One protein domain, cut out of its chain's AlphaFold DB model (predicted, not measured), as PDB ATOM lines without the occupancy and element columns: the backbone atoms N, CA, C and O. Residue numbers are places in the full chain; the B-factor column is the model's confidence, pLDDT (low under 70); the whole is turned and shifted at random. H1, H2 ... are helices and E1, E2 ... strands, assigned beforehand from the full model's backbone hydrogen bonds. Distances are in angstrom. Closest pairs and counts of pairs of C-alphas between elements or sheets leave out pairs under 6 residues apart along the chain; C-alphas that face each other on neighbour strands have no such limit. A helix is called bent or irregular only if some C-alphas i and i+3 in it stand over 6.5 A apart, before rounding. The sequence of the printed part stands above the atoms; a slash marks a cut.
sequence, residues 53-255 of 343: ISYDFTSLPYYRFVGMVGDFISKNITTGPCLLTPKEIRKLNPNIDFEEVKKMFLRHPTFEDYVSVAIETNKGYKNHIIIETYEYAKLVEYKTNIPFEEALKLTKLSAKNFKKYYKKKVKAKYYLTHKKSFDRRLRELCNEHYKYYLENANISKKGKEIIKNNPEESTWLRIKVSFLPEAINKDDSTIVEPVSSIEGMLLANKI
ATOM      1  N   ILE A  53      37.302 104.069-161.711       56.54
ATOM      2  CA  ILE A  53      38.562 104.033-162.447       56.54
ATOM      3  C   ILE A  53      38.349 104.855-163.718       56.54
ATOM      4  O   ILE A  53      37.734 104.384-164.673       56.54
ATOM      5  N   SER A  54      38.813 106.109-163.724       55.44
ATOM      6  CA  SER A  54      38.612 107.022-164.861       55.44
ATOM      7  C   SER A  54      39.126 106.441-166.182       55.44
ATOM      8  O   SER A  54      38.477 106.590-167.218       55.44
ATOM      9  N   TYR A  55      40.215 105.671-166.116       64.09
ATOM     10  CA  TYR A  55      40.828 104.977-167.251       64.09
ATOM     11  C   TYR A  55      39.929 103.950-167.954       64.09
ATOM     12  O   TYR A  55      40.197 103.610-169.104       64.09
ATOM     13  N   ASP A  56      38.816 103.523-167.348       60.57
ATOM     14  CA  ASP A  56      37.846 102.644-168.017       60.57
ATOM     15  C   ASP A  56      37.112 103.335-169.186       60.57
ATOM     16  O   ASP A  56      36.492 102.671-170.031       60.57
ATOM     17  N   PHE A  57      37.134 104.671-169.242       62.71
ATOM     18  CA  PHE A  57      36.389 105.456-170.233       62.71
ATOM     19  C   PHE A  57      37.061 106.769-170.666       62.71
ATOM     20  O   PHE A  57      36.627 107.338-171.666       62.71
ATOM     21  N   THR A  58      38.098 107.254-169.974       63.24
ATOM     22  CA  THR A  58      38.869 108.443-170.367       63.24
ATOM     23  C   THR A  58      40.326 108.343-169.913       63.24
ATOM     24  O   THR A  58      40.611 107.827-168.840       63.24
ATOM     25  N   SER A  59      41.265 108.867-170.702       68.48
ATOM     26  CA  SER A  59      42.673 108.995-170.291       68.48
ATOM     27  C   SER A  59      42.923 110.203-169.380       68.48
ATOM     28  O   SER A  59      44.037 110.390-168.898       68.48
ATOM     29  N   LEU A  60      41.903 111.038-169.143       66.14
ATOM     30  CA  LEU A  60      42.021 112.224-168.301       66.14
ATOM     31  C   LEU A  60      42.056 111.848-166.804       66.14
ATOM     32  O   LEU A  60      41.304 110.967-166.370       66.14
ATOM     33  N   PRO A  61      42.876 112.540-165.991       57.17
ATOM     34  CA  PRO A  61      42.928 112.314-164.551       57.17
ATOM     35  C   PRO A  61      41.582 112.630-163.889       57.17
ATOM     36  O   PRO A  61      40.877 113.569-164.278       57.17
ATOM     37  N   TYR A  62      41.225 111.835-162.878       49.69
ATOM     38  CA  TYR A  62      39.999 112.014-162.105       49.69
ATOM     39  C   TYR A  62      40.017 113.359-161.365       49.69
ATOM     40  O   TYR A  62      41.032 113.756-160.798       49.69
ATOM     41  N   TYR A  63      38.886 114.072-161.371       46.59
ATOM     42  CA  TYR A  63      38.794 115.412-160.772       46.59
ATOM     43  C   TYR A  63      38.187 115.412-159.359       46.59
ATOM     44  O   TYR A  63      38.434 116.339-158.587       46.59
ATOM     45  N   ARG A  64      37.402 114.385-158.986       43.07
ATOM     46  CA  ARG A  64      36.851 114.226-157.629       43.07
ATOM     47  C   ARG A  64      36.292 112.825-157.365       43.07
ATOM     48  O   ARG A  64      36.215 112.006-158.276       43.07
ATOM     49  N   PHE A  65      35.901 112.596-156.108       37.69
ATOM     50  CA  PHE A  65      35.156 111.426-155.654       37.69
ATOM     51  C   PHE A  65      33.849 111.287-156.441       37.69
ATOM     52  O   PHE A  65      33.098 112.252-156.569       37.69
ATOM     53  N   VAL A  66      33.620 110.101-156.996       39.07
ATOM     54  CA  VAL A  66      32.513 109.816-157.907       39.07
ATOM     55  C   VAL A  66      31.550 108.869-157.201       39.07
ATOM     56  O   VAL A  66      32.011 107.978-156.491       39.07
ATOM     57  N   GLY A  67      30.247 109.116-157.360       37.11
ATOM     58  CA  GLY A  67      29.155 108.477-156.620       37.11
ATOM     59  C   GLY A  67      29.263 106.961-156.431       37.11
ATOM     60  O   GLY A  67      29.939 106.245-157.168       37.11
ATOM     61  N   MET A  68      28.572 106.475-155.409       34.20
ATOM     62  CA  MET A  68      28.547 105.068-155.019       34.20
ATOM     63  C   MET A  68      27.319 104.362-155.615       34.20
ATOM     64  O   MET A  68      26.452 105.006-156.183       34.20
ATOM     65  N   VAL A  69      27.233 103.037-155.557       36.14
ATOM     66  CA  VAL A  69      26.059 102.261-156.001       36.14
ATOM     67  C   VAL A  69      25.619 101.446-154.794       36.14
ATOM     68  O   VAL A  69      26.443 100.734-154.248       36.14
ATOM     69  N   GLY A  70      24.390 101.612-154.311       36.33
ATOM     70  CA  GLY A  70      23.860 100.791-153.208       36.33
ATOM     71  C   GLY A  70      22.816  99.767-153.646       36.33
ATOM     72  O   GLY A  70      22.515  99.650-154.833       36.33
ATOM     73  N   ASP A  71      22.221  99.083-152.671       32.29
ATOM     74  CA  ASP A  71      21.474  97.848-152.937       32.29
ATOM     75  C   ASP A  71      19.949  97.956-152.759       32.29
ATOM     76  O   ASP A  71      19.268  96.941-152.806       32.29
ATOM     77  N   PHE A  72      19.349  99.135-152.548       34.72
ATOM     78  CA  PHE A  72      17.906  99.171-152.258       34.72
ATOM     79  C   PHE A  72      17.193 100.458-152.677       34.72
ATOM     80  O   PHE A  72      17.454 101.508-152.097       34.72
ATOM     81  N   ILE A  73      16.253 100.369-153.635       38.07
ATOM     82  CA  ILE A  73      15.241 101.406-153.925       38.07
ATOM     83  C   ILE A  73      13.924 100.747-154.392       38.07
ATOM     84  O   ILE A  73      13.935  99.678-155.004       38.07
ATOM     85  N   SER A  74      12.788 101.388-154.092       36.99
ATOM     86  CA  SER A  74      11.438 101.039-154.558       36.99
ATOM     87  C   SER A  74      11.279 101.140-156.085       36.99
ATOM     88  O   SER A  74      12.173 101.594-156.798       36.99
ATOM     89  N   LYS A  75      10.168 100.607-156.624       37.36
ATOM     90  CA  LYS A  75      10.031 100.317-158.063       37.36
ATOM     91  C   LYS A  75      10.271 101.565-158.925       37.36
ATOM     92  O   LYS A  75       9.542 102.542-158.811       37.36
ATOM     93  N   ASN A  76      11.275 101.433-159.805       42.17
ATOM     94  CA  ASN A  76      11.685 102.317-160.901       42.17
ATOM     95  C   ASN A  76      12.135 103.734-160.486       42.17
ATOM     96  O   ASN A  76      11.328 104.595-160.160       42.17
ATOM     97  N   ILE A  77      13.440 103.999-160.562       45.23
ATOM     98  CA  ILE A  77      14.037 105.302-160.229       45.23
ATOM     99  C   ILE A  77      14.180 106.152-161.485       45.23
ATOM    100  O   ILE A  77      14.725 105.664-162.481       45.23
ATOM    101  N   THR A  78      13.798 107.425-161.389       46.89
ATOM    102  CA  THR A  78      14.199 108.479-162.328       46.89
ATOM    103  C   THR A  78      15.255 109.367-161.680       46.89
ATOM    104  O   THR A  78      15.009 109.987-160.647       46.89
ATOM    105  N   THR A  79      16.441 109.419-162.282       51.56
ATOM    106  CA  THR A  79      17.568 110.252-161.832       51.56
ATOM    107  C   THR A  79      18.437 110.654-163.024       51.56
ATOM    108  O   THR A  79      18.382 110.006-164.078       51.56
ATOM    109  N   GLY A  80      19.238 111.709-162.879       55.88
ATOM    110  CA  GLY A  80      20.083 112.225-163.949       55.88
ATOM    111  C   GLY A  80      21.511 112.505-163.493       55.88
ATOM    112  O   GLY A  80      21.706 113.039-162.403       55.88
ATOM    113  N   PRO A  81      22.532 112.109-164.277       61.40
ATOM    114  CA  PRO A  81      23.904 112.451-163.970       61.40
ATOM    115  C   PRO A  81      24.180 113.901-164.348       61.40
ATOM    116  O   PRO A  81      23.704 114.396-165.372       61.40
ATOM    117  N   CYS A  82      25.054 114.536-163.586       64.32
ATOM    118  CA  CYS A  82      25.559 115.852-163.915       64.32
ATOM    119  C   CYS A  82      26.740 115.717-164.872       64.32
ATOM    120  O   CYS A  82      27.747 115.061-164.600       64.32
ATOM    121  N   LEU A  83      26.599 116.315-166.052       74.36
ATOM    122  CA  LEU A  83      27.637 116.267-167.080       74.36
ATOM    123  C   LEU A  83      28.806 117.212-166.780       74.36
ATOM    124  O   LEU A  83      29.885 117.021-167.331       74.36
ATOM    125  N   LEU A  84      28.583 118.211-165.925       73.12
ATOM    126  CA  LEU A  84      29.588 119.131-165.399       73.12
ATOM    127  C   LEU A  84      29.327 119.328-163.908       73.12
ATOM    128  O   LEU A  84      28.172 119.401-163.502       73.12
ATOM    129  N   THR A  85      30.395 119.479-163.132       67.06
ATOM    130  CA  THR A  85      30.335 119.799-161.695       67.06
ATOM    131  C   THR A  85      29.987 121.274-161.439       67.06
ATOM    132  O   THR A  85      30.206 122.116-162.324       67.06
ATOM    133  N   PRO A  86      29.648 121.701-160.199       64.26
ATOM    134  CA  PRO A  86      29.315 123.103-159.938       64.26
ATOM    135  C   PRO A  86      30.548 124.001-160.097       64.26
ATOM    136  O   PRO A  86      30.457 125.206-160.341       64.26
ATOM    137  N   LYS A  87      31.748 123.430-159.931       66.24
ATOM    138  CA  LYS A  87      33.017 124.124-160.168       66.24
ATOM    139  C   LYS A  87      33.263 124.338-161.660       66.24
ATOM    140  O   LYS A  87      33.733 125.407-162.028       66.24
ATOM    141  N   GLU A  88      32.941 123.367-162.508       78.90
ATOM    142  CA  GLU A  88      33.066 123.502-163.965       78.90
ATOM    143  C   GLU A  88      32.014 124.456-164.524       78.90
ATOM    144  O   GLU A  88      32.366 125.373-165.261       78.90
ATOM    145  N   ILE A  89      30.762 124.364-164.066       78.73
ATOM    146  CA  ILE A  89      29.691 125.303-164.438       78.73
ATOM    147  C   ILE A  89      30.057 126.755-164.086       78.73
ATOM    148  O   ILE A  89      29.678 127.684-164.808       78.73
ATOM    149  N   ARG A  90      30.787 126.974-162.984       78.21
ATOM    150  CA  ARG A  90      31.312 128.297-162.590       78.21
ATOM    151  C   ARG A  90      32.507 128.764-163.422       78.21
ATOM    152  O   ARG A  90      32.753 129.961-163.464       78.21
ATOM    153  N   LYS A  91      33.238 127.853-164.067       86.57
ATOM    154  CA  LYS A  91      34.374 128.187-164.938       86.57
ATOM    155  C   LYS A  91      33.957 128.566-166.357       86.57
ATOM    156  O   LYS A  91      34.728 129.249-167.025       86.57
ATOM    157  N   LEU A  92      32.785 128.130-166.817       89.75
ATOM    158  CA  LEU A  92      32.262 128.503-168.135       89.75
ATOM    159  C   LEU A  92      32.149 130.032-168.252       89.75
ATOM    160  O   LEU A  92      31.498 130.668-167.423       89.75
ATOM    161  N   ASN A  93      32.797 130.599-169.271       95.28
ATOM    162  CA  ASN A  93      32.807 132.030-169.579       95.28
ATOM    163  C   ASN A  93      33.074 132.249-171.088       95.28
ATOM    164  O   ASN A  93      33.549 131.318-171.741       95.28
ATOM    165  N   PRO A  94      32.831 133.447-171.656       96.18
ATOM    166  CA  PRO A  94      32.990 133.699-173.096       96.18
ATOM    167  C   PRO A  94      34.397 133.449-173.667       96.18
ATOM    168  O   PRO A  94      34.524 133.179-174.856       96.18
ATOM    169  N   ASN A  95      35.441 133.497-172.833       95.28
ATOM    170  CA  ASN A  95      36.839 133.340-173.248       95.28
ATOM    171  C   ASN A  95      37.366 131.905-173.075       95.28
ATOM    172  O   ASN A  95      38.549 131.660-173.307       95.28
ATOM    173  N   ILE A  96      36.538 130.964-172.607       94.21
ATOM    174  CA  ILE A  96      36.973 129.577-172.435       94.21
ATOM    175  C   ILE A  96      37.156 128.896-173.796       94.21
ATOM    176  O   ILE A  96      36.308 129.015-174.679       94.21
ATOM    177  N   ASP A  97      38.255 128.159-173.951       91.73
ATOM    178  CA  ASP A  97      38.541 127.410-175.173       91.73
ATOM    179  C   ASP A  97      37.681 126.138-175.295       91.73
ATOM    180  O   ASP A  97      37.345 125.479-174.301       91.73
ATOM    181  N   PHE A  98      37.371 125.762-176.538       94.38
ATOM    182  CA  PHE A  98      36.589 124.573-176.862       94.38
ATOM    183  C   PHE A  98      37.228 123.287-176.323       94.38
ATOM    184  O   PHE A  98      36.516 122.435-175.785       94.38
ATOM    185  N   GLU A  99      38.556 123.129-176.405       93.60
ATOM    186  CA  GLU A  99      39.215 121.921-175.901       93.60
ATOM    187  C   GLU A  99      39.174 121.839-174.371       93.60
ATOM    188  O   GLU A  99      39.108 120.737-173.824       93.60
ATOM    189  N   GLU A 100      39.134 122.966-173.653       91.48
ATOM    190  CA  GLU A 100      38.941 122.949-172.199       91.48
ATOM    191  C   GLU A 100      37.514 122.520-171.829       91.48
ATOM    192  O   GLU A 100      37.338 121.658-170.966       91.48
ATOM    193  N   VAL A 101      36.490 123.017-172.533       92.40
ATOM    194  CA  VAL A 101      35.095 122.572-172.334       92.40
ATOM    195  C   VAL A 101      34.937 121.089-172.682       92.40
ATOM    196  O   VAL A 101      34.317 120.327-171.937       92.40
ATOM    197  N   LYS A 102      35.559 120.634-173.771       91.96
ATOM    198  CA  LYS A 102      35.600 119.217-174.143       91.96
ATOM    199  C   LYS A 102      36.272 118.370-173.067       91.96
ATOM    200  O   LYS A 102      35.733 117.324-172.713       91.96
ATOM    201  N   LYS A 103      37.394 118.817-172.489       87.81
ATOM    202  CA  LYS A 103      38.025 118.139-171.344       87.81
ATOM    203  C   LYS A 103      37.088 118.062-170.142       87.81
ATOM    204  O   LYS A 103      37.074 117.019-169.500       87.81
ATOM    205  N   MET A 104      36.304 119.103-169.849       86.29
ATOM    206  CA  MET A 104      35.307 119.061-168.769       86.29
ATOM    207  C   MET A 104      34.242 117.984-169.025       86.29
ATOM    208  O   MET A 104      34.012 117.156-168.160       86.29
ATOM    209  N   PHE A 105      33.668 117.902-170.229       85.23
ATOM    210  CA  PHE A 105      32.673 116.864-170.558       85.23
ATOM    211  C   PHE A 105      33.238 115.443-170.661       85.23
ATOM    212  O   PHE A 105      32.506 114.460-170.501       85.23
ATOM    213  N   LEU A 106      34.521 115.324-171.009       79.31
ATOM    214  CA  LEU A 106      35.242 114.053-171.054       79.31
ATOM    215  C   LEU A 106      35.733 113.612-169.675       79.31
ATOM    216  O   LEU A 106      35.979 112.418-169.476       79.31
ATOM    217  N   ARG A 107      35.876 114.547-168.729       68.99
ATOM    218  CA  ARG A 107      35.938 114.219-167.308       68.99
ATOM    219  C   ARG A 107      34.554 113.699-166.932       68.99
ATOM    220  O   ARG A 107      33.535 114.220-167.358       68.99
ATOM    221  N   HIS A 108      34.556 112.552-166.265       61.38
ATOM    222  CA  HIS A 108      33.385 111.712-166.031       61.38
ATOM    223  C   HIS A 108      32.106 112.527-165.735       61.38
ATOM    224  O   HIS A 108      32.129 113.293-164.774       61.38
ATOM    225  N   PRO A 109      30.981 112.308-166.438       54.66
ATOM    226  CA  PRO A 109      29.673 112.787-165.991       54.66
ATOM    227  C   PRO A 109      29.302 112.129-164.661       54.66
ATOM    228  O   PRO A 109      28.846 110.987-164.613       54.66
ATOM    229  N   THR A 110      29.635 112.788-163.556       48.93
ATOM    230  CA  THR A 110      29.354 112.313-162.203       48.93
ATOM    231  C   THR A 110      27.864 112.467-161.948       48.93
ATOM    232  O   THR A 110      27.307 113.499-162.288       48.93
ATOM    233  N   PHE A 111      27.196 111.518-161.295       45.58
ATOM    234  CA  PHE A 111      26.037 111.941-160.504       45.58
ATOM    235  C   PHE A 111      26.570 113.017-159.541       45.58
ATOM    236  O   PHE A 111      27.458 112.701-158.744       45.58
ATOM    237  N   GLU A 112      26.194 114.296-159.717       36.38
ATOM    238  CA  GLU A 112      26.517 115.297-158.694       36.38
ATOM    239  C   GLU A 112      25.860 114.844-157.401       36.38
ATOM    240  O   GLU A 112      24.813 114.198-157.408       36.38
ATOM    241  N   ASP A 113      26.525 115.181-156.303       33.09
ATOM    242  CA  ASP A 113      26.026 115.004-154.954       33.09
ATOM    243  C   ASP A 113      25.534 113.604-154.642       33.09
ATOM    244  O   ASP A 113      24.340 113.389-154.560       33.09
ATOM    245  N   TYR A 114      26.478 112.687-154.391       31.85
ATOM    246  CA  TYR A 114      26.388 111.539-153.464       31.85
ATOM    247  C   TYR A 114      25.130 110.654-153.482       31.85
ATOM    248  O   TYR A 114      24.985 109.752-152.651       31.85
ATOM    249  N   VAL A 115      24.256 110.831-154.459       32.58
ATOM    250  CA  VAL A 115      23.075 110.030-154.668       32.58
ATOM    251  C   VAL A 115      23.519 108.926-155.565       32.58
ATOM    252  O   VAL A 115      23.617 108.965-156.790       32.58
ATOM    253  N   SER A 116      23.940 107.953-154.796       32.55
ATOM    254  CA  SER A 116      24.333 106.666-155.224       32.55
ATOM    255  C   SER A 116      23.128 106.063-155.904       32.55
ATOM    256  O   SER A 116      22.136 105.764-155.241       32.55
ATOM    257  N   VAL A 117      23.198 105.918-157.220       33.09
ATOM    258  CA  VAL A 117      22.239 105.107-157.948       33.09
ATOM    259  C   VAL A 117      22.323 103.715-157.350       33.09
ATOM    260  O   VAL A 117      23.289 102.998-157.585       33.09
ATOM    261  N   ALA A 118      21.363 103.387-156.486       33.10
ATOM    262  CA  ALA A 118      21.285 102.088-155.860       33.10
ATOM    263  C   ALA A 118      20.781 101.100-156.899       33.10
ATOM    264  O   ALA A 118      19.597 101.061-157.227       33.10
ATOM    265  N   ILE A 119      21.720 100.392-157.511       33.75
ATOM    266  CA  ILE A 119      21.432  99.355-158.481       33.75
ATOM    267  C   ILE A 119      22.444  98.249-158.261       33.75
ATOM    268  O   ILE A 119      23.363  98.093-159.052       33.75
ATOM    269  N   GLU A 120      22.227  97.469-157.214       31.64
ATOM    270  CA  GLU A 120      22.196  96.014-157.312       31.64
ATOM    271  C   GLU A 120      21.029  95.496-156.442       31.64
ATOM    272  O   GLU A 120      20.555  96.172-155.541       31.64
ATOM    273  N   THR A 121      20.520  94.299-156.741       33.02
ATOM    274  CA  THR A 121      19.517  93.549-155.944       33.02
ATOM    275  C   THR A 121      18.003  93.734-156.214       33.02
ATOM    276  O   THR A 121      17.179  93.730-155.311       33.02
ATOM    277  N   ASN A 122      17.556  93.697-157.478       35.22
ATOM    278  CA  ASN A 122      16.423  92.810-157.834       35.22
ATOM    279  C   ASN A 122      16.176  92.725-159.346       35.22
ATOM    280  O   ASN A 122      16.113  93.735-160.045       35.22
ATOM    281  N   LYS A 123      15.927  91.511-159.857       45.35
ATOM    282  CA  LYS A 123      15.671  91.241-161.289       45.35
ATOM    283  C   LYS A 123      14.399  91.918-161.846       45.35
ATOM    284  O   LYS A 123      14.204  91.906-163.058       45.35
ATOM    285  N   GLY A 124      13.550  92.496-160.990       45.56
ATOM    286  CA  GLY A 124      12.255  93.086-161.351       45.56
ATOM    287  C   GLY A 124      12.214  94.607-161.565       45.56
ATOM    288  O   GLY A 124      11.153  95.112-161.919       45.56
ATOM    289  N   TYR A 125      13.308  95.348-161.355       41.68
ATOM    290  CA  TYR A 125      13.288  96.820-161.391       41.68
ATOM    291  C   TYR A 125      13.729  97.371-162.757       41.68
ATOM    292  O   TYR A 125      14.745  96.939-163.310       41.68
ATOM    293  N   LYS A 126      12.980  98.339-163.312       54.50
ATOM    294  CA  LYS A 126      13.348  99.080-164.530       54.50
ATOM    295  C   LYS A 126      13.878 100.457-164.136       54.50
ATOM    296  O   LYS A 126      13.115 101.366-163.836       54.50
ATOM    297  N   ASN A 127      15.196 100.623-164.163       61.08
ATOM    298  CA  ASN A 127      15.818 101.905-163.839       61.08
ATOM    299  C   ASN A 127      15.840 102.830-165.056       61.08
ATOM    300  O   ASN A 127      16.225 102.408-166.154       61.08
ATOM    301  N   HIS A 128      15.450 104.086-164.856       68.74
ATOM    302  CA  HIS A 128      15.425 105.110-165.883       68.74
ATOM    303  C   HIS A 128      16.458 106.196-165.573       68.74
ATOM    304  O   HIS A 128      16.415 106.845-164.534       68.74
ATOM    305  N   ILE A 129      17.401 106.405-166.489       73.10
ATOM    306  CA  ILE A 129      18.413 107.454-166.341       73.10
ATOM    307  C   ILE A 129      18.164 108.528-167.391       73.10
ATOM    308  O   ILE A 129      18.245 108.248-168.591       73.10
ATOM    309  N   ILE A 130      17.888 109.750-166.947       75.41
ATOM    310  CA  ILE A 130      17.721 110.921-167.808       75.41
ATOM    311  C   ILE A 130      19.060 111.635-167.897       75.41
ATOM    312  O   ILE A 130      19.626 112.025-166.892       75.41
ATOM    313  N   ILE A 131      19.592 111.807-169.101       80.88
ATOM    314  CA  ILE A 131      20.835 112.541-169.323       80.88
ATOM    315  C   ILE A 131      20.488 113.852-170.026       80.88
ATOM    316  O   ILE A 131      20.112 113.842-171.204       80.88
ATOM    317  N   GLU A 132      20.664 114.960-169.304       82.68
ATOM    318  CA  GLU A 132      20.318 116.353-169.645       82.68
ATOM    319  C   GLU A 132      21.202 116.976-170.747       82.68
ATOM    320  O   GLU A 132      21.731 118.081-170.664       82.68
ATOM    321  N   THR A 133      21.416 116.228-171.824       89.21
ATOM    322  CA  THR A 133      22.268 116.614-172.955       89.21
ATOM    323  C   THR A 133      21.890 117.936-173.627       89.21
ATOM    324  O   THR A 133      22.785 118.635-174.098       89.21
ATOM    325  N   TYR A 134      20.598 118.258-173.723       90.00
ATOM    326  CA  TYR A 134      20.112 119.502-174.317       90.00
ATOM    327  C   TYR A 134      20.370 120.682-173.375       90.00
ATOM    328  O   TYR A 134      20.928 121.697-173.784       90.00
ATOM    329  N   GLU A 135      20.029 120.518-172.102       87.77
ATOM    330  CA  GLU A 135      20.107 121.548-171.070       87.77
ATOM    331  C   GLU A 135      21.566 121.955-170.827       87.77
ATOM    332  O   GLU A 135      21.880 123.145-170.810       87.77
ATOM    333  N   TYR A 136      22.486 120.984-170.770       87.16
ATOM    334  CA  TYR A 136      23.923 121.263-170.712       87.16
ATOM    335  C   TYR A 136      24.461 121.923-171.988       87.16
ATOM    336  O   TYR A 136      25.348 122.770-171.900       87.16
ATOM    337  N   ALA A 137      23.934 121.580-173.169       91.73
ATOM    338  CA  ALA A 137      24.348 122.230-174.412       91.73
ATOM    339  C   ALA A 137      23.898 123.699-174.443       91.73
ATOM    340  O   ALA A 137      24.695 124.571-174.784       91.73
ATOM    341  N   LYS A 138      22.669 123.991-173.991       90.99
ATOM    342  CA  LYS A 138      22.169 125.362-173.808       90.99
ATOM    343  C   LYS A 138      22.938 126.135-172.745       90.99
ATOM    344  O   LYS A 138      23.215 127.314-172.935       90.99
ATOM    345  N   LEU A 139      23.330 125.489-171.649       88.84
ATOM    346  CA  LEU A 139      24.166 126.113-170.622       88.84
ATOM    347  C   LEU A 139      25.530 126.545-171.181       88.84
ATOM    348  O   LEU A 139      26.004 127.635-170.864       88.84
ATOM    349  N   VAL A 140      26.153 125.698-172.004       92.20
ATOM    350  CA  VAL A 140      27.431 125.999-172.663       92.20
ATOM    351  C   VAL A 140      27.260 127.111-173.691       92.20
ATOM    352  O   VAL A 140      28.018 128.072-173.631       92.20
ATOM    353  N   GLU A 141      26.252 127.028-174.563       94.51
ATOM    354  CA  GLU A 141      25.920 128.098-175.519       94.51
ATOM    355  C   GLU A 141      25.719 129.438-174.799       94.51
ATOM    356  O   GLU A 141      26.259 130.454-175.210       94.51
ATOM    357  N   TYR A 142      24.990 129.443-173.682       89.67
ATOM    358  CA  TYR A 142      24.691 130.667-172.944       89.67
ATOM    359  C   TYR A 142      25.912 131.271-172.237       89.67
ATOM    360  O   TYR A 142      26.023 132.491-172.122       89.67
ATOM    361  N   LYS A 143      26.804 130.435-171.693       93.38
ATOM    362  CA  LYS A 143      27.948 130.903-170.892       93.38
ATOM    363  C   LYS A 143      29.236 131.089-171.690       93.38
ATOM    364  O   LYS A 143      30.197 131.608-171.129       93.38
ATOM    365  N   THR A 144      29.292 130.637-172.938       95.51
ATOM    366  CA  THR A 144      30.507 130.623-173.766       95.51
ATOM    367  C   THR A 144      30.203 131.148-175.172       95.51
ATOM    368  O   THR A 144      29.059 131.457-175.476       95.51
ATOM    369  N   ASN A 145      31.208 131.224-176.047       93.98
ATOM    370  CA  ASN A 145      31.005 131.524-177.472       93.98
ATOM    371  C   ASN A 145      30.853 130.255-178.340       93.98
ATOM    372  O   ASN A 145      30.945 130.325-179.564       93.98
ATOM    373  N   ILE A 146      30.665 129.079-177.728       96.16
ATOM    374  CA  ILE A 146      30.535 127.805-178.445       96.16
ATOM    375  C   ILE A 146      29.093 127.656-178.961       96.16
ATOM    376  O   ILE A 146      28.169 127.646-178.145       96.16
ATOM    377  N   PRO A 147      28.873 127.472-180.279       96.81
ATOM    378  CA  PRO A 147      27.534 127.274-180.832       96.81
ATOM    379  C   PRO A 147      26.836 126.033-180.262       96.81
ATOM    380  O   PRO A 147      27.484 125.011-180.015       96.81
ATOM    381  N   PHE A 148      25.503 126.075-180.139       95.82
ATOM    382  CA  PHE A 148      24.708 124.964-179.600       95.82
ATOM    383  C   PHE A 148      25.008 123.610-180.249       95.82
ATOM    384  O   PHE A 148      25.140 122.620-179.538       95.82
ATOM    385  N   GLU A 149      25.149 123.544-181.575       97.22
ATOM    386  CA  GLU A 149      25.410 122.276-182.270       97.22
ATOM    387  C   GLU A 149      26.752 121.649-181.869       97.22
ATOM    388  O   GLU A 149      26.850 120.430-181.699       97.22
ATOM    389  N   GLU A 150      27.777 122.472-181.642       97.37
ATOM    390  CA  GLU A 150      29.077 122.010-181.150       97.37
ATOM    391  C   GLU A 150      28.999 121.610-179.673       97.37
ATOM    392  O   GLU A 150      29.457 120.528-179.293       97.37
ATOM    393  N   ALA A 151      28.320 122.406-178.842       95.67
ATOM    394  CA  ALA A 151      28.066 122.056-177.448       95.67
ATOM    395  C   ALA A 151      27.283 120.732-177.322       95.67
ATOM    396  O   ALA A 151      27.615 119.871-176.504       95.67
ATOM    397  N   LEU A 152      26.289 120.509-178.183       95.80
ATOM    398  CA  LEU A 152      25.479 119.297-178.211       95.80
ATOM    399  C   LEU A 152      26.293 118.065-178.635       95.80
ATOM    400  O   LEU A 152      26.047 116.962-178.136       95.80
ATOM    401  N   LYS A 153      27.281 118.211-179.527       96.11
ATOM    402  CA  LYS A 153      28.233 117.125-179.828       96.11
ATOM    403  C   LYS A 153      29.026 116.729-178.579       96.11
ATOM    404  O   LYS A 153      29.168 115.530-178.319       96.11
ATOM    405  N   LEU A 154      29.476 117.700-177.777       93.50
ATOM    406  CA  LEU A 154      30.201 117.440-176.526       93.50
ATOM    407  C   LEU A 154      29.327 116.716-175.491       93.50
ATOM    408  O   LEU A 154      29.753 115.703-174.927       93.50
ATOM    409  N   THR A 155      28.078 117.150-175.288       91.64
ATOM    410  CA  THR A 155      27.176 116.487-174.328       91.64
ATOM    411  C   THR A 155      26.794 115.074-174.774       91.64
ATOM    412  O   THR A 155      26.746 114.155-173.953       91.64
ATOM    413  N   LYS A 156      26.596 114.843-176.082       92.50
ATOM    414  CA  LYS A 156      26.388 113.500-176.660       92.50
ATOM    415  C   LYS A 156      27.586 112.581-176.421       92.50
ATOM    416  O   LYS A 156      27.394 111.402-176.108       92.50
ATOM    417  N   LEU A 157      28.804 113.103-176.558       88.79
ATOM    418  CA  LEU A 157      30.032 112.353-176.300       88.79
ATOM    419  C   LEU A 157      30.141 111.962-174.820       88.79
ATOM    420  O   LEU A 157      30.362 110.788-174.516       88.79
ATOM    421  N   SER A 158      29.879 112.904-173.909       85.75
ATOM    422  CA  SER A 158      29.823 112.638-172.466       85.75
ATOM    423  C   SER A 158      28.773 111.571-172.124       85.75
ATOM    424  O   SER A 158      29.075 110.573-171.469       85.75
ATOM    425  N   ALA A 159      27.563 111.681-172.685       84.99
ATOM    426  CA  ALA A 159      26.495 110.701-172.496       84.99
ATOM    427  C   ALA A 159      26.859 109.296-173.016       84.99
ATOM    428  O   ALA A 159      26.464 108.287-172.427       84.99
ATOM    429  N   LYS A 160      27.619 109.197-174.117       86.49
ATOM    430  CA  LYS A 160      28.126 107.915-174.632       86.49
ATOM    431  C   LYS A 160      29.118 107.283-173.653       86.49
ATOM    432  O   LYS A 160      29.013 106.083-173.391       86.49
ATOM    433  N   ASN A 161      30.023 108.080-173.084       78.42
ATOM    434  CA  ASN A 161      30.975 107.621-172.070       78.42
ATOM    435  C   ASN A 161      30.255 107.167-170.795       78.42
ATOM    436  O   ASN A 161      30.513 106.059-170.322       78.42
ATOM    437  N   PHE A 162      29.277 107.950-170.323       77.49
ATOM    438  CA  PHE A 162      28.416 107.590-169.195       77.49
ATOM    439  C   PHE A 162      27.765 106.218-169.404       77.49
ATOM    440  O   PHE A 162      27.941 105.300-168.605       77.49
ATOM    441  N   LYS A 163      27.069 106.036-170.533       79.81
ATOM    442  CA  LYS A 163      26.408 104.765-170.864       79.81
ATOM    443  C   LYS A 163      27.393 103.606-170.931       79.81
ATOM    444  O   LYS A 163      27.080 102.529-170.439       79.81
ATOM    445  N   LYS A 164      28.565 103.799-171.544       76.71
ATOM    446  CA  LYS A 164      29.594 102.752-171.654       76.71
ATOM    447  C   LYS A 164      30.066 102.289-170.275       76.71
ATOM    448  O   LYS A 164      30.252 101.089-170.082       76.71
ATOM    449  N   TYR A 165      30.235 103.224-169.343       71.15
ATOM    450  CA  TYR A 165      30.655 102.928-167.980       71.15
ATOM    451  C   TYR A 165      29.548 102.230-167.178       71.15
ATOM    452  O   TYR A 165      29.745 101.123-166.678       71.15
ATOM    453  N   TYR A 166      28.351 102.824-167.125       68.69
ATOM    454  CA  TYR A 166      27.265 102.333-166.277       68.69
ATOM    455  C   TYR A 166      26.555 101.101-166.829       68.69
ATOM    456  O   TYR A 166      26.120 100.273-166.042       68.69
ATOM    457  N   LYS A 167      26.497 100.878-168.148       70.67
ATOM    458  CA  LYS A 167      25.869  99.666-168.715       70.67
ATOM    459  C   LYS A 167      26.535  98.366-168.241       70.67
ATOM    460  O   LYS A 167      25.882  97.330-168.235       70.67
ATOM    461  N   LYS A 168      27.812  98.415-167.839       63.83
ATOM    462  CA  LYS A 168      28.525  97.264-167.259       63.83
ATOM    463  C   LYS A 168      28.117  96.958-165.814       63.83
ATOM    464  O   LYS A 168      28.337  95.845-165.364       63.83
ATOM    465  N   LYS A 169      27.565  97.945-165.107       62.43
ATOM    466  CA  LYS A 169      27.242  97.881-163.672       62.43
ATOM    467  C   LYS A 169      25.736  97.874-163.407       62.43
ATOM    468  O   LYS A 169      25.281  97.389-162.390       62.43
ATOM    469  N   VAL A 170      24.962  98.429-164.335       60.23
ATOM    470  CA  VAL A 170      23.564  98.799-164.148       60.23
ATOM    471  C   VAL A 170      22.763  98.478-165.404       60.23
ATOM    472  O   VAL A 170      23.033  98.994-166.497       60.23
ATOM    473  N   LYS A 171      21.696  97.690-165.241       65.24
ATOM    474  CA  LYS A 171      20.678  97.505-166.279       65.24
ATOM    475  C   LYS A 171      19.644  98.635-166.175       65.24
ATOM    476  O   LYS A 171      18.699  98.551-165.401       65.24
ATOM    477  N   ALA A 172      19.845  99.696-166.953       71.70
ATOM    478  CA  ALA A 172      18.949 100.853-167.026       71.70
ATOM    479  C   ALA A 172      18.570 101.193-168.473       71.70
ATOM    480  O   ALA A 172      19.315 100.909-169.419       71.70
ATOM    481  N   LYS A 173      17.417 101.841-168.642       77.83
ATOM    482  CA  LYS A 173      17.007 102.496-169.884       77.83
ATOM    483  C   LYS A 173      17.359 103.979-169.787       77.83
ATOM    484  O   LYS A 173      17.095 104.631-168.784       77.83
ATOM    485  N   TYR A 174      17.991 104.496-170.834       81.11
ATOM    486  CA  TYR A 174      18.561 105.838-170.833       81.11
ATOM    487  C   TYR A 174      17.778 106.762-171.759       81.11
ATOM    488  O   TYR A 174      17.658 106.468-172.952       81.11
ATOM    489  N   TYR A 175      17.362 107.911-171.244       85.45
ATOM    490  CA  TYR A 175      16.707 108.975-171.993       85.45
ATOM    491  C   TYR A 175      17.697 110.115-172.192       85.45
ATOM    492  O   TYR A 175      18.344 110.553-171.251       85.45
ATOM    493  N   LEU A 176      17.889 110.546-173.437       88.99
ATOM    494  CA  LEU A 176      18.737 111.697-173.747       88.99
ATOM    495  C   LEU A 176      17.814 112.853-174.085       88.99
ATOM    496  O   LEU A 176      17.014 112.717-175.010       88.99
ATOM    497  N   THR A 177      17.942 113.972-173.383       90.40
ATOM    498  CA  THR A 177      16.981 115.074-173.515       90.40
ATOM    499  C   THR A 177      16.940 115.708-174.903       90.40
ATOM    500  O   THR A 177      15.896 116.187-175.320       90.40
ATOM    501  N   HIS A 178      18.016 115.601-175.690       91.75
ATOM    502  CA  HIS A 178      18.035 116.064-177.084       91.75
ATOM    503  C   HIS A 178      17.296 115.151-178.079       91.75
ATOM    504  O   HIS A 178      17.215 115.467-179.268       91.75
ATOM    505  N   LYS A 179      16.857 113.951-177.679       95.29
ATOM    506  CA  LYS A 179      16.151 113.048-178.600       95.29
ATOM    507  C   LYS A 179      14.743 113.578-178.817       95.29
ATOM    508  O   LYS A 179      14.004 113.718-177.854       95.29
ATOM    509  N   LYS A 180      14.357 113.774-180.084       93.10
ATOM    510  CA  LYS A 180      13.089 114.403-180.504       93.10
ATOM    511  C   LYS A 180      11.854 113.941-179.719       93.10
ATOM    512  O   LYS A 180      11.039 114.770-179.345       93.10
ATOM    513  N   SER A 181      11.712 112.641-179.453       92.46
ATOM    514  CA  SER A 181      10.570 112.115-178.693       92.46
ATOM    515  C   SER A 181      10.563 112.564-177.229       92.46
ATOM    516  O   SER A 181       9.501 112.868-176.700       92.46
ATOM    517  N   PHE A 182      11.731 112.601-176.584       91.06
ATOM    518  CA  PHE A 182      11.863 113.040-175.197       91.06
ATOM    519  C   PHE A 182      11.814 114.565-175.098       91.06
ATOM    520  O   PHE A 182      11.122 115.084-174.238       91.06
ATOM    521  N   ASP A 183      12.465 115.276-176.026       92.57
ATOM    522  CA  ASP A 183      12.383 116.737-176.113       92.57
ATOM    523  C   ASP A 183      10.930 117.198-176.240       92.57
ATOM    524  O   ASP A 183      10.483 118.014-175.442       92.57
ATOM    525  N   ARG A 184      10.161 116.609-177.166       94.17
ATOM    526  CA  ARG A 184       8.734 116.921-177.317       94.17
ATOM    527  C   ARG A 184       7.979 116.742-175.998       94.17
ATOM    528  O   ARG A 184       7.233 117.632-175.612       94.17
ATOM    529  N   ARG A 185       8.224 115.636-175.288       93.17
ATOM    530  CA  ARG A 185       7.587 115.374-173.992       93.17
ATOM    531  C   ARG A 185       7.961 116.416-172.935       93.17
ATOM    532  O   ARG A 185       7.092 116.865-172.200       93.17
ATOM    533  N   LEU A 186       9.225 116.834-172.871       92.21
ATOM    534  CA  LEU A 186       9.653 117.897-171.956       92.21
ATOM    535  C   LEU A 186       8.992 119.237-172.291       92.21
ATOM    536  O   LEU A 186       8.570 119.938-171.379       92.21
ATOM    537  N   ARG A 187       8.862 119.585-173.578       94.05
ATOM    538  CA  ARG A 187       8.166 120.810-174.007       94.05
ATOM    539  C   ARG A 187       6.695 120.798-173.590       94.05
ATOM    540  O   ARG A 187       6.211 121.793-173.061       94.05
ATOM    541  N   GLU A 188       6.005 119.673-173.778       95.32
ATOM    542  CA  GLU A 188       4.624 119.482-173.304       95.32
ATOM    543  C   GLU A 188       4.521 119.737-171.792       95.32
ATOM    544  O   GLU A 188       3.731 120.576-171.369       95.32
ATOM    545  N   LEU A 189       5.382 119.101-170.987       92.49
ATOM    546  CA  LEU A 189       5.375 119.255-169.527       92.49
ATOM    547  C   LEU A 189       5.746 120.670-169.065       92.49
ATOM    548  O   LEU A 189       5.177 121.177-168.100       92.49
ATOM    549  N   CYS A 190       6.676 121.339-169.754       93.90
ATOM    550  CA  CYS A 190       6.969 122.746-169.489       93.90
ATOM    551  C   CYS A 190       5.713 123.603-169.681       93.90
ATOM    552  O   CYS A 190       5.384 124.398-168.805       93.90
ATOM    553  N   ASN A 191       4.994 123.425-170.791       95.88
ATOM    554  CA  ASN A 191       3.764 124.169-171.072       95.88
ATOM    555  C   ASN A 191       2.622 123.826-170.104       95.88
ATOM    556  O   ASN A 191       1.815 124.693-169.779       95.88
ATOM    557  N   GLU A 192       2.566 122.591-169.612       94.35
ATOM    558  CA  GLU A 192       1.568 122.158-168.635       94.35
ATOM    559  C   GLU A 192       1.803 122.793-167.254       94.35
ATOM    560  O   GLU A 192       0.869 123.291-166.624       94.35
ATOM    561  N   HIS A 193       3.058 122.839-166.794       91.27
ATOM    562  CA  HIS A 193       3.370 123.168-165.399       91.27
ATOM    563  C   HIS A 193       3.966 124.567-165.174       91.27
ATOM    564  O   HIS A 193       4.185 124.955-164.023       91.27
ATOM    565  N   TYR A 194       4.226 125.369-166.215       94.38
ATOM    566  CA  TYR A 194       4.952 126.637-166.038       94.38
ATOM    567  C   TYR A 194       4.286 127.620-165.060       94.38
ATOM    568  O   TYR A 194       4.993 128.248-164.272       94.38
ATOM    569  N   LYS A 195       2.947 127.756-165.078       93.89
ATOM    570  CA  LYS A 195       2.221 128.672-164.173       93.89
ATOM    571  C   LYS A 195       2.455 128.301-162.717       93.89
ATOM    572  O   LYS A 195       2.837 129.153-161.921       93.89
ATOM    573  N   TYR A 196       2.337 127.011-162.419       90.02
ATOM    574  CA  TYR A 196       2.581 126.481-161.088       90.02
ATOM    575  C   TYR A 196       3.995 126.828-160.596       90.02
ATOM    576  O   TYR A 196       4.154 127.350-159.492       90.02
ATOM    577  N   TYR A 197       5.024 126.625-161.428       86.17
ATOM    578  CA  TYR A 197       6.399 126.980-161.064       86.17
ATOM    579  C   TYR A 197       6.610 128.496-160.917       86.17
ATOM    580  O   TYR A 197       7.350 128.922-160.036       86.17
ATOM    581  N   LEU A 198       5.961 129.334-161.728       87.98
ATOM    582  CA  LEU A 198       6.052 130.796-161.594       87.98
ATOM    583  C   LEU A 198       5.482 131.317-160.267       87.98
ATOM    584  O   LEU A 198       5.986 132.318-159.739       87.98
ATOM    585  N   GLU A 199       4.431 130.662-159.779       85.94
ATOM    586  CA  GLU A 199       3.704 131.015-158.559       85.94
ATOM    587  C   GLU A 199       4.380 130.463-157.300       85.94
ATOM    588  O   GLU A 199       4.406 131.148-156.280       85.94
ATOM    589  N   ASN A 200       4.976 129.268-157.382       76.64
ATOM    590  CA  ASN A 200       5.447 128.533-156.205       76.64
ATOM    591  C   ASN A 200       6.970 128.447-156.059       76.64
ATOM    592  O   ASN A 200       7.439 128.143-154.964       76.64
ATOM    593  N   ALA A 201       7.751 128.697-157.115       73.28
ATOM    594  CA  ALA A 201       9.206 128.574-157.050       73.28
ATOM    595  C   ALA A 201       9.925 129.919-156.856       73.28
ATOM    596  O   ALA A 201       9.529 130.971-157.380       73.28
ATOM    597  N   ASN A 202      11.057 129.872-156.154       72.26
ATOM    598  CA  ASN A 202      11.935 131.015-155.946       72.26
ATOM    599  C   ASN A 202      12.845 131.254-157.162       72.26
ATOM    600  O   ASN A 202      14.014 130.871-157.204       72.26
ATOM    601  N   ILE A 203      12.282 131.901-158.183       76.44
ATOM    602  CA  ILE A 203      12.953 132.177-159.456       76.44
ATOM    603  C   ILE A 203      13.257 133.675-159.578       76.44
ATOM    604  O   ILE A 203      12.420 134.526-159.265       76.44
ATOM    605  N   SER A 204      14.443 134.010-160.099       78.62
ATOM    606  CA  SER A 204      14.829 135.396-160.397       78.62
ATOM    607  C   SER A 204      13.854 136.075-161.370       78.62
ATOM    608  O   SER A 204      13.215 135.413-162.190       78.62
ATOM    609  N   LYS A 205      13.778 137.415-161.352       85.43
ATOM    610  CA  LYS A 205      12.912 138.187-162.268       85.43
ATOM    611  C   LYS A 205      13.131 137.801-163.740       85.43
ATOM    612  O   LYS A 205      12.162 137.541-164.446       85.43
ATOM    613  N   LYS A 206      14.398 137.673-164.160       82.74
ATOM    614  CA  LYS A 206      14.779 137.234-165.513       82.74
ATOM    615  C   LYS A 206      14.329 135.798-165.800       82.74
ATOM    616  O   LYS A 206      13.823 135.521-166.878       82.74
ATOM    617  N   GLY A 207      14.473 134.886-164.834       82.14
ATOM    618  CA  GLY A 207      13.990 133.511-164.984       82.14
ATOM    619  C   GLY A 207      12.467 133.438-165.137       82.14
ATOM    620  O   GLY A 207      11.978 132.710-165.997       82.14
ATOM    621  N   LYS A 208      11.718 134.248-164.373       88.15
ATOM    622  CA  LYS A 208      10.256 134.348-164.507       88.15
ATOM    623  C   LYS A 208       9.841 134.877-165.880       88.15
ATOM    624  O   LYS A 208       8.881 134.376-166.453       88.15
ATOM    625  N   GLU A 209      10.554 135.865-166.411       90.32
ATOM    626  CA  GLU A 209      10.290 136.418-167.743       90.32
ATOM    627  C   GLU A 209      10.523 135.387-168.856       90.32
ATOM    628  O   GLU A 209       9.643 135.188-169.692       90.32
ATOM    629  N   ILE A 210      11.651 134.665-168.815       86.59
ATOM    630  CA  ILE A 210      11.946 133.584-169.771       86.59
ATOM    631  C   ILE A 210      10.831 132.533-169.746       86.59
ATOM    632  O   ILE A 210      10.311 132.168-170.794       86.59
ATOM    633  N   ILE A 211      10.419 132.094-168.551       91.06
ATOM    634  CA  ILE A 211       9.365 131.083-168.405       91.06
ATOM    635  C   ILE A 211       8.004 131.595-168.901       91.06
ATOM    636  O   ILE A 211       7.254 130.827-169.488       91.06
ATOM    637  N   LYS A 212       7.668 132.875-168.692       93.79
ATOM    638  CA  LYS A 212       6.401 133.448-169.181       93.79
ATOM    639  C   LYS A 212       6.343 133.550-170.702       93.79
ATOM    640  O   LYS A 212       5.289 133.299-171.272       93.79
ATOM    641  N   ASN A 213       7.448 133.942-171.334       93.08
ATOM    642  CA  ASN A 213       7.483 134.195-172.772       93.08
ATOM    643  C   ASN A 213       7.686 132.909-173.580       93.08
ATOM    644  O   ASN A 213       7.136 132.781-174.669       93.08
ATOM    645  N   ASN A 214       8.499 131.981-173.068       93.13
ATOM    646  CA  ASN A 214       8.815 130.733-173.750       93.13
ATOM    647  C   ASN A 214       9.185 129.624-172.737       93.13
ATOM    648  O   ASN A 214      10.369 129.330-172.532       93.13
ATOM    649  N   PRO A 215       8.191 129.022-172.056       92.42
ATOM    650  CA  PRO A 215       8.428 128.077-170.959       92.42
ATOM    651  C   PRO A 215       9.260 126.864-171.383       92.42
ATOM    652  O   PRO A 215      10.121 126.401-170.635       92.42
ATOM    653  N   GLU A 216       9.055 126.376-172.601       91.61
ATOM    654  CA  GLU A 216       9.747 125.218-173.167       91.61
ATOM    655  C   GLU A 216      11.226 125.447-173.512       91.61
ATOM    656  O   GLU A 216      11.964 124.469-173.656       91.61
ATOM    657  N   GLU A 217      11.676 126.705-173.580       85.04
ATOM    658  CA  GLU A 217      13.087 127.088-173.758       85.04
ATOM    659  C   GLU A 217      13.784 127.427-172.426       85.04
ATOM    660  O   GLU A 217      14.994 127.660-172.385       85.04
ATOM    661  N   SER A 218      13.060 127.422-171.301       87.81
ATOM    662  CA  SER A 218      13.667 127.616-169.982       87.81
ATOM    663  C   SER A 218      14.439 126.370-169.551       87.81
ATOM    664  O   SER A 218      13.847 125.392-169.095       87.81
ATOM    665  N   THR A 219      15.774 126.418-169.607       81.80
ATOM    666  CA  THR A 219      16.645 125.332-169.117       81.80
ATOM    667  C   THR A 219      16.302 124.925-167.683       81.80
ATOM    668  O   THR A 219      16.259 123.739-167.378       81.80
ATOM    669  N   TRP A 220      16.000 125.890-166.809       82.23
ATOM    670  CA  TRP A 220      15.624 125.607-165.422       82.23
ATOM    671  C   TRP A 220      14.314 124.816-165.332       82.23
ATOM    672  O   TRP A 220      14.251 123.821-164.614       82.23
ATOM    673  N   LEU A 221      13.285 125.222-166.087       84.16
ATOM    674  CA  LEU A 221      11.991 124.538-166.059       84.16
ATOM    675  C   LEU A 221      12.100 123.143-166.673       84.16
ATOM    676  O   LEU A 221      11.586 122.194-166.095       84.16
ATOM    677  N   ARG A 222      12.833 123.009-167.785       85.94
ATOM    678  CA  ARG A 222      13.093 121.723-168.444       85.94
ATOM    679  C   ARG A 222      13.750 120.714-167.510       85.94
ATOM    680  O   ARG A 222      13.301 119.574-167.458       85.94
ATOM    681  N   ILE A 223      14.763 121.141-166.750       75.23
ATOM    682  CA  ILE A 223      15.397 120.310-165.715       75.23
ATOM    683  C   ILE A 223      14.337 119.863-164.707       75.23
ATOM    684  O   ILE A 223      14.165 118.666-164.490       75.23
ATOM    685  N   LYS A 224      13.560 120.801-164.150       76.86
ATOM    686  CA  LYS A 224      12.569 120.487-163.111       76.86
ATOM    687  C   LYS A 224      11.462 119.550-163.589       76.86
ATOM    688  O   LYS A 224      11.164 118.589-162.885       76.86
ATOM    689  N   VAL A 225      10.916 119.753-164.788       80.80
ATOM    690  CA  VAL A 225       9.889 118.848-165.328       80.80
ATOM    691  C   VAL A 225      10.459 117.505-165.780       80.80
ATOM    692  O   VAL A 225       9.725 116.525-165.817       80.80
ATOM    693  N   SER A 226      11.758 117.418-166.095       77.91
ATOM    694  CA  SER A 226      12.378 116.146-166.485       77.91
ATOM    695  C   SER A 226      12.395 115.125-165.351       77.91
ATOM    696  O   SER A 226      12.328 113.928-165.611       77.91
ATOM    697  N   PHE A 227      12.422 115.585-164.100       68.49
ATOM    698  CA  PHE A 227      12.367 114.706-162.937       68.49
ATOM    699  C   PHE A 227      10.949 114.264-162.573       68.49
ATOM    700  O   PHE A 227      10.816 113.352-161.762       68.49
ATOM    701  N   LEU A 228       9.905 114.837-163.182       72.74
ATOM    702  CA  LEU A 228       8.538 114.357-162.995       72.74
ATOM    703  C   LEU A 228       8.395 112.933-163.571       72.74
ATOM    704  O   LEU A 228       8.910 112.656-164.659       72.74
ATOM    705  N   PRO A 229       7.675 112.012-162.908       66.68
ATOM    706  CA  PRO A 229       7.369 110.683-163.431       66.68
ATOM    707  C   PRO A 229       6.738 110.726-164.814       66.68
ATOM    708  O   PRO A 229       7.038 109.885-165.661       66.68
ATOM    709  N   GLU A 230       5.915 111.743-165.065       77.19
ATOM    710  CA  GLU A 230       5.253 112.035-166.329       77.19
ATOM    711  C   GLU A 230       6.235 112.229-167.493       77.19
ATOM    712  O   GLU A 230       5.835 112.072-168.653       77.19
ATOM    713  N   ALA A 231       7.508 112.542-167.221       79.11
ATOM    714  CA  ALA A 231       8.549 112.640-168.242       79.11
ATOM    715  C   ALA A 231       8.912 111.273-168.840       79.11
ATOM    716  O   ALA A 231       9.377 111.206-169.980       79.11
ATOM    717  N   ILE A 232       8.694 110.180-168.101       71.78
ATOM    718  CA  ILE A 232       9.007 108.820-168.549       71.78
ATOM    719  C   ILE A 232       7.778 107.915-168.525       71.78
ATOM    720  O   ILE A 232       7.364 107.429-169.577       71.78
ATOM    721  N   ASN A 233       7.257 107.630-167.334       68.52
ATOM    722  CA  ASN A 233       6.037 106.866-167.111       68.52
ATOM    723  C   ASN A 233       5.552 107.109-165.675       68.52
ATOM    724  O   ASN A 233       6.206 106.657-164.730       68.52
ATOM    725  N   LYS A 234       4.419 107.802-165.523       63.21
ATOM    726  CA  LYS A 234       3.891 108.219-164.219       63.21
ATOM    727  C   LYS A 234       3.642 107.038-163.282       63.21
ATOM    728  O   LYS A 234       4.109 107.052-162.149       63.21
ATOM    729  N   ASP A 235       3.005 105.994-163.798       54.39
ATOM    730  CA  ASP A 235       2.549 104.832-163.016       54.39
ATOM    731  C   ASP A 235       3.697 103.940-162.523       54.39
ATOM    732  O   ASP A 235       3.530 103.064-161.678       54.39
ATOM    733  N   ASP A 236       4.885 104.175-163.073       52.17
ATOM    734  CA  ASP A 236       6.055 103.328-162.965       52.17
ATOM    735  C   ASP A 236       7.279 104.155-162.558       52.17
ATOM    736  O   ASP A 236       8.374 103.757-162.927       52.17
ATOM    737  N   SER A 237       7.180 105.311-161.894       50.23
ATOM    738  CA  SER A 237       8.398 106.050-161.509       50.23
ATOM    739  C   SER A 237       8.336 106.635-160.102       50.23
ATOM    740  O   SER A 237       7.387 107.312-159.736       50.23
ATOM    741  N   THR A 238       9.408 106.428-159.339       48.53
ATOM    742  CA  THR A 238       9.747 107.154-158.112       48.53
ATOM    743  C   THR A 238      10.830 108.183-158.442       48.53
ATOM    744  O   THR A 238      11.834 107.855-159.086       48.53
ATOM    745  N   ILE A 239      10.652 109.427-157.995       49.59
ATOM    746  CA  ILE A 239      11.654 110.479-158.191       49.59
ATOM    747  C   ILE A 239      12.728 110.358-157.113       49.59
ATOM    748  O   ILE A 239      12.428 110.392-155.920       49.59
ATOM    749  N   VAL A 240      13.988 110.285-157.534       47.56
ATOM    750  CA  VAL A 240      15.135 110.457-156.639       47.56
ATOM    751  C   VAL A 240      16.013 111.559-157.225       47.56
ATOM    752  O   VAL A 240      16.854 111.310-158.091       47.56
ATOM    753  N   GLU A 241      15.791 112.797-156.773       43.17
ATOM    754  CA  GLU A 241      16.652 113.933-157.115       43.17
ATOM    755  C   GLU A 241      17.854 113.933-156.155       43.17
ATOM    756  O   GLU A 241      17.670 113.956-154.932       43.17
ATOM    757  N   PRO A 242      19.095 113.899-156.666       40.52
ATOM    758  CA  PRO A 242      20.259 114.221-155.866       40.52
ATOM    759  C   PRO A 242      20.143 115.648-155.369       40.52
ATOM    760  O   PRO A 242      20.261 116.538-156.196       40.52
ATOM    761  N   VAL A 243      19.825 115.814-154.076       37.59
ATOM    762  CA  VAL A 243      19.966 116.951-153.127       37.59
ATOM    763  C   VAL A 243      20.207 118.376-153.681       37.59
ATOM    764  O   VAL A 243      20.753 119.232-152.993       37.59
ATOM    765  N   SER A 244      19.780 118.687-154.897       35.30
ATOM    766  CA  SER A 244      20.151 119.909-155.611       35.30
ATOM    767  C   SER A 244      19.091 120.988-155.437       35.30
ATOM    768  O   SER A 244      19.434 122.168-155.412       35.30
ATOM    769  N   SER A 245      17.830 120.622-155.171       42.55
ATOM    770  CA  SER A 245      16.968 121.435-154.309       42.55
ATOM    771  C   SER A 245      15.824 120.628-153.692       42.55
ATOM    772  O   SER A 245      15.032 120.006-154.388       42.55
ATOM    773  N   ILE A 246      15.671 120.714-152.366       49.39
ATOM    774  CA  ILE A 246      14.475 120.236-151.642       49.39
ATOM    775  C   ILE A 246      13.201 120.805-152.265       49.39
ATOM    776  O   ILE A 246      12.191 120.124-152.378       49.39
ATOM    777  N   GLU A 247      13.280 122.049-152.726       53.25
ATOM    778  CA  GLU A 247      12.231 122.712-153.487       53.25
ATOM    779  C   GLU A 247      11.828 121.923-154.746       53.25
ATOM    780  O   GLU A 247      10.641 121.785-155.008       53.25
ATOM    781  N   GLY A 248      12.779 121.343-155.488       53.75
ATOM    782  CA  GLY A 248      12.508 120.509-156.663       53.75
ATOM    783  C   GLY A 248      11.685 119.275-156.312       53.75
ATOM    784  O   GLY A 248      10.634 119.052-156.911       53.75
ATOM    785  N   MET A 249      12.096 118.551-155.269       53.18
ATOM    786  CA  MET A 249      11.363 117.389-154.761       53.18
ATOM    787  C   MET A 249       9.972 117.753-154.231       53.18
ATOM    788  O   MET A 249       9.011 117.032-154.487       53.18
ATOM    789  N   LEU A 250       9.848 118.866-153.503       56.56
ATOM    790  CA  LEU A 250       8.563 119.331-152.977       56.56
ATOM    791  C   LEU A 250       7.602 119.708-154.101       56.56
ATOM    792  O   LEU A 250       6.449 119.291-154.084       56.56
ATOM    793  N   LEU A 251       8.072 120.474-155.085       60.76
ATOM    794  CA  LEU A 251       7.253 120.883-156.223       60.76
ATOM    795  C   LEU A 251       6.845 119.672-157.063       60.76
ATOM    796  O   LEU A 251       5.683 119.577-157.447       60.76
ATOM    797  N   ALA A 252       7.760 118.729-157.286       57.28
ATOM    798  CA  ALA A 252       7.450 117.501-157.999       57.28
ATOM    799  C   ALA A 252       6.406 116.661-157.250       57.28
ATOM    800  O   ALA A 252       5.419 116.247-157.852       57.28
ATOM    801  N   ASN A 253       6.553 116.489-155.932       57.27
ATOM    802  CA  ASN A 253       5.562 115.784-155.122       57.27
ATOM    803  C   ASN A 253       4.170 116.431-155.220       57.27
ATOM    804  O   ASN A 253       3.192 115.745-155.487       57.27
ATOM    805  N   LYS A 254       4.085 117.757-155.077       64.38
ATOM    806  CA  LYS A 254       2.812 118.489-155.178       64.38
ATOM    807  C   LYS A 254       2.148 118.359-156.552       64.38
ATOM    808  O   LYS A 254       0.931 118.275-156.626       64.38
ATOM    809  N   ILE A 255       2.933 118.352-157.633       66.08
ATOM    810  CA  ILE A 255       2.402 118.247-159.003       66.08
ATOM    811  C   ILE A 255       1.978 116.814-159.339       66.08
ATOM    812  O   ILE A 255       0.966 116.608-160.004       66.08
TER     813      ILE A 255
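AT A GLANCE: This is residues 53 to 255 of the 343 residues of the protein "Uncharacterized protein MJ1537" of Methanocaldococcus jannaschii (strain ATCC 43067 / DSM 2661 / JAL-1 / JCM 10045 / NBRC 100440) (UniProt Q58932). Two groups of elements stand side by side: a small, three-stranded parallel sheet with H4 over one face and H2 and H3 packed on H4, and a cluster of helices H5 to H8 in which H7 packs on H3. The long first stretch, residues 53 to 76, runs along the outside of the sheet group before it enters E1. The printed part has 203 residues with eight named helices and three named strands, in the order E1 H1 H2 E2 H3 H4 E3 H5 H6 H7 H8, and its class is mostly helix. The sheet runs E1 E2 E3, and the whole is compact, with a radius of gyration of the C-alphas of 16.7 A and spans of 47 by 45 by 28 A.

IN THESE COORDINATES: Begin at residue 53 and pass residues 53 to 76, which hold no named element. Find C-alpha 77 at (14.037, 105.302, -160.229); there strand E1 begins, residues 77 to 79. Helix H1 follows at residues 86 to 91 and helix H2 at residues 98 to 106. Strand E2, residues 127 to 131, is 13.0 A long from first to last C-alpha. Helix H3 takes residues 133 to 143, 15.5 A. Helix H4 runs 26.4 A, from C-alpha 148 at (24.708, 124.964, -179.600) to C-alpha 166. Strand E3, residues 172 to 176, is 12.8 A long. Helix H5, residues 180 to 200, is the longest helix, 29.1 A; it is irregular, with C-alphas 192 and 195 7.9 A apart, and has a kink of 54 degrees near residue 193. Then come helices H6, residues 205 to 213, H7, residues 219 to 226, and H8, residues 246 to 255, which ends at C-alpha 255 at (2.402, 118.247, -159.003).

HOW THE PARTS SIT: Start at the inner strand E2. E1 is parallel to it at 14 degrees, with N 128 and O 77 2.9 A apart, within hydrogen-bond range. E3 is parallel to E2 at 24 degrees, with N 131 and O 175 2.8 A apart, also within range. E1, H1 H2, E2 and E2, H3 H4, E3 are strand-helix-strand units, parallel neighbour strands with helices between them, and both crossovers are right-handed. H4 on one face of the sheet makes two layers, helix over strands; it lies over E2 and E3 at a height over the sheet of 9.6 A, along the strands, at 12 degrees to E2 on the local plane. H3 and H4 form a helical hairpin and touch at Ala 137 and Ala 151, whose C-alphas are the closest at 4.8 A. H2 touches H4, with residues 154 to 161 of H4 alone; the closest C-alphas are those of Phe 105 and Ser 158, 5.4 A. H1 is close to H2 but not clearly touching, its closest C-alphas being Glu 88 and Met 104 at 6.9 A. Now go to H7, the hub, which touches H3, H5 and H8. It runs opposite ways to H3 at a shallow tilt of 15 degrees, with the C-alphas of Glu 135 and Thr 219 the closest at 5.5 A. H5 is about perpendicular to H7, at 76 degrees, with the C-alphas of Leu 189 and Val 225 the closest at 6.2 A. H7 and H8 only just touch, with 3 pairs of C-alphas within 8 A, the closest being Lys 224 and Gly 248 at 6.4 A. H5 touches H6 with residues 194 to 198 of H5 alone; the closest C-alphas are those of Leu 198 and Lys 208, 6.2 A. H2 and H8 are among the pairs that are apart. Each O i to N i+4 pair is within hydrogen-bond range in H1, H2, H3, H4, H6, H7 and H8; in H5 it is 15 of 17.

THE WHOLE: The two C-alphas farthest apart are those of Asn 95 and Gly 124, 48.6 A. The printed part has no cut. The links H2 to E2, 20 residues, and H7 to H8, 19 residues, are long; in the latter, residues 238 to 239 pair in parallel with residues 77 to 78 of E1. The mean pLDDT of the printed part is 71.7, and 85 residues are under 70, among them residues 53 to 82, 107 to 128 and 233 to 255.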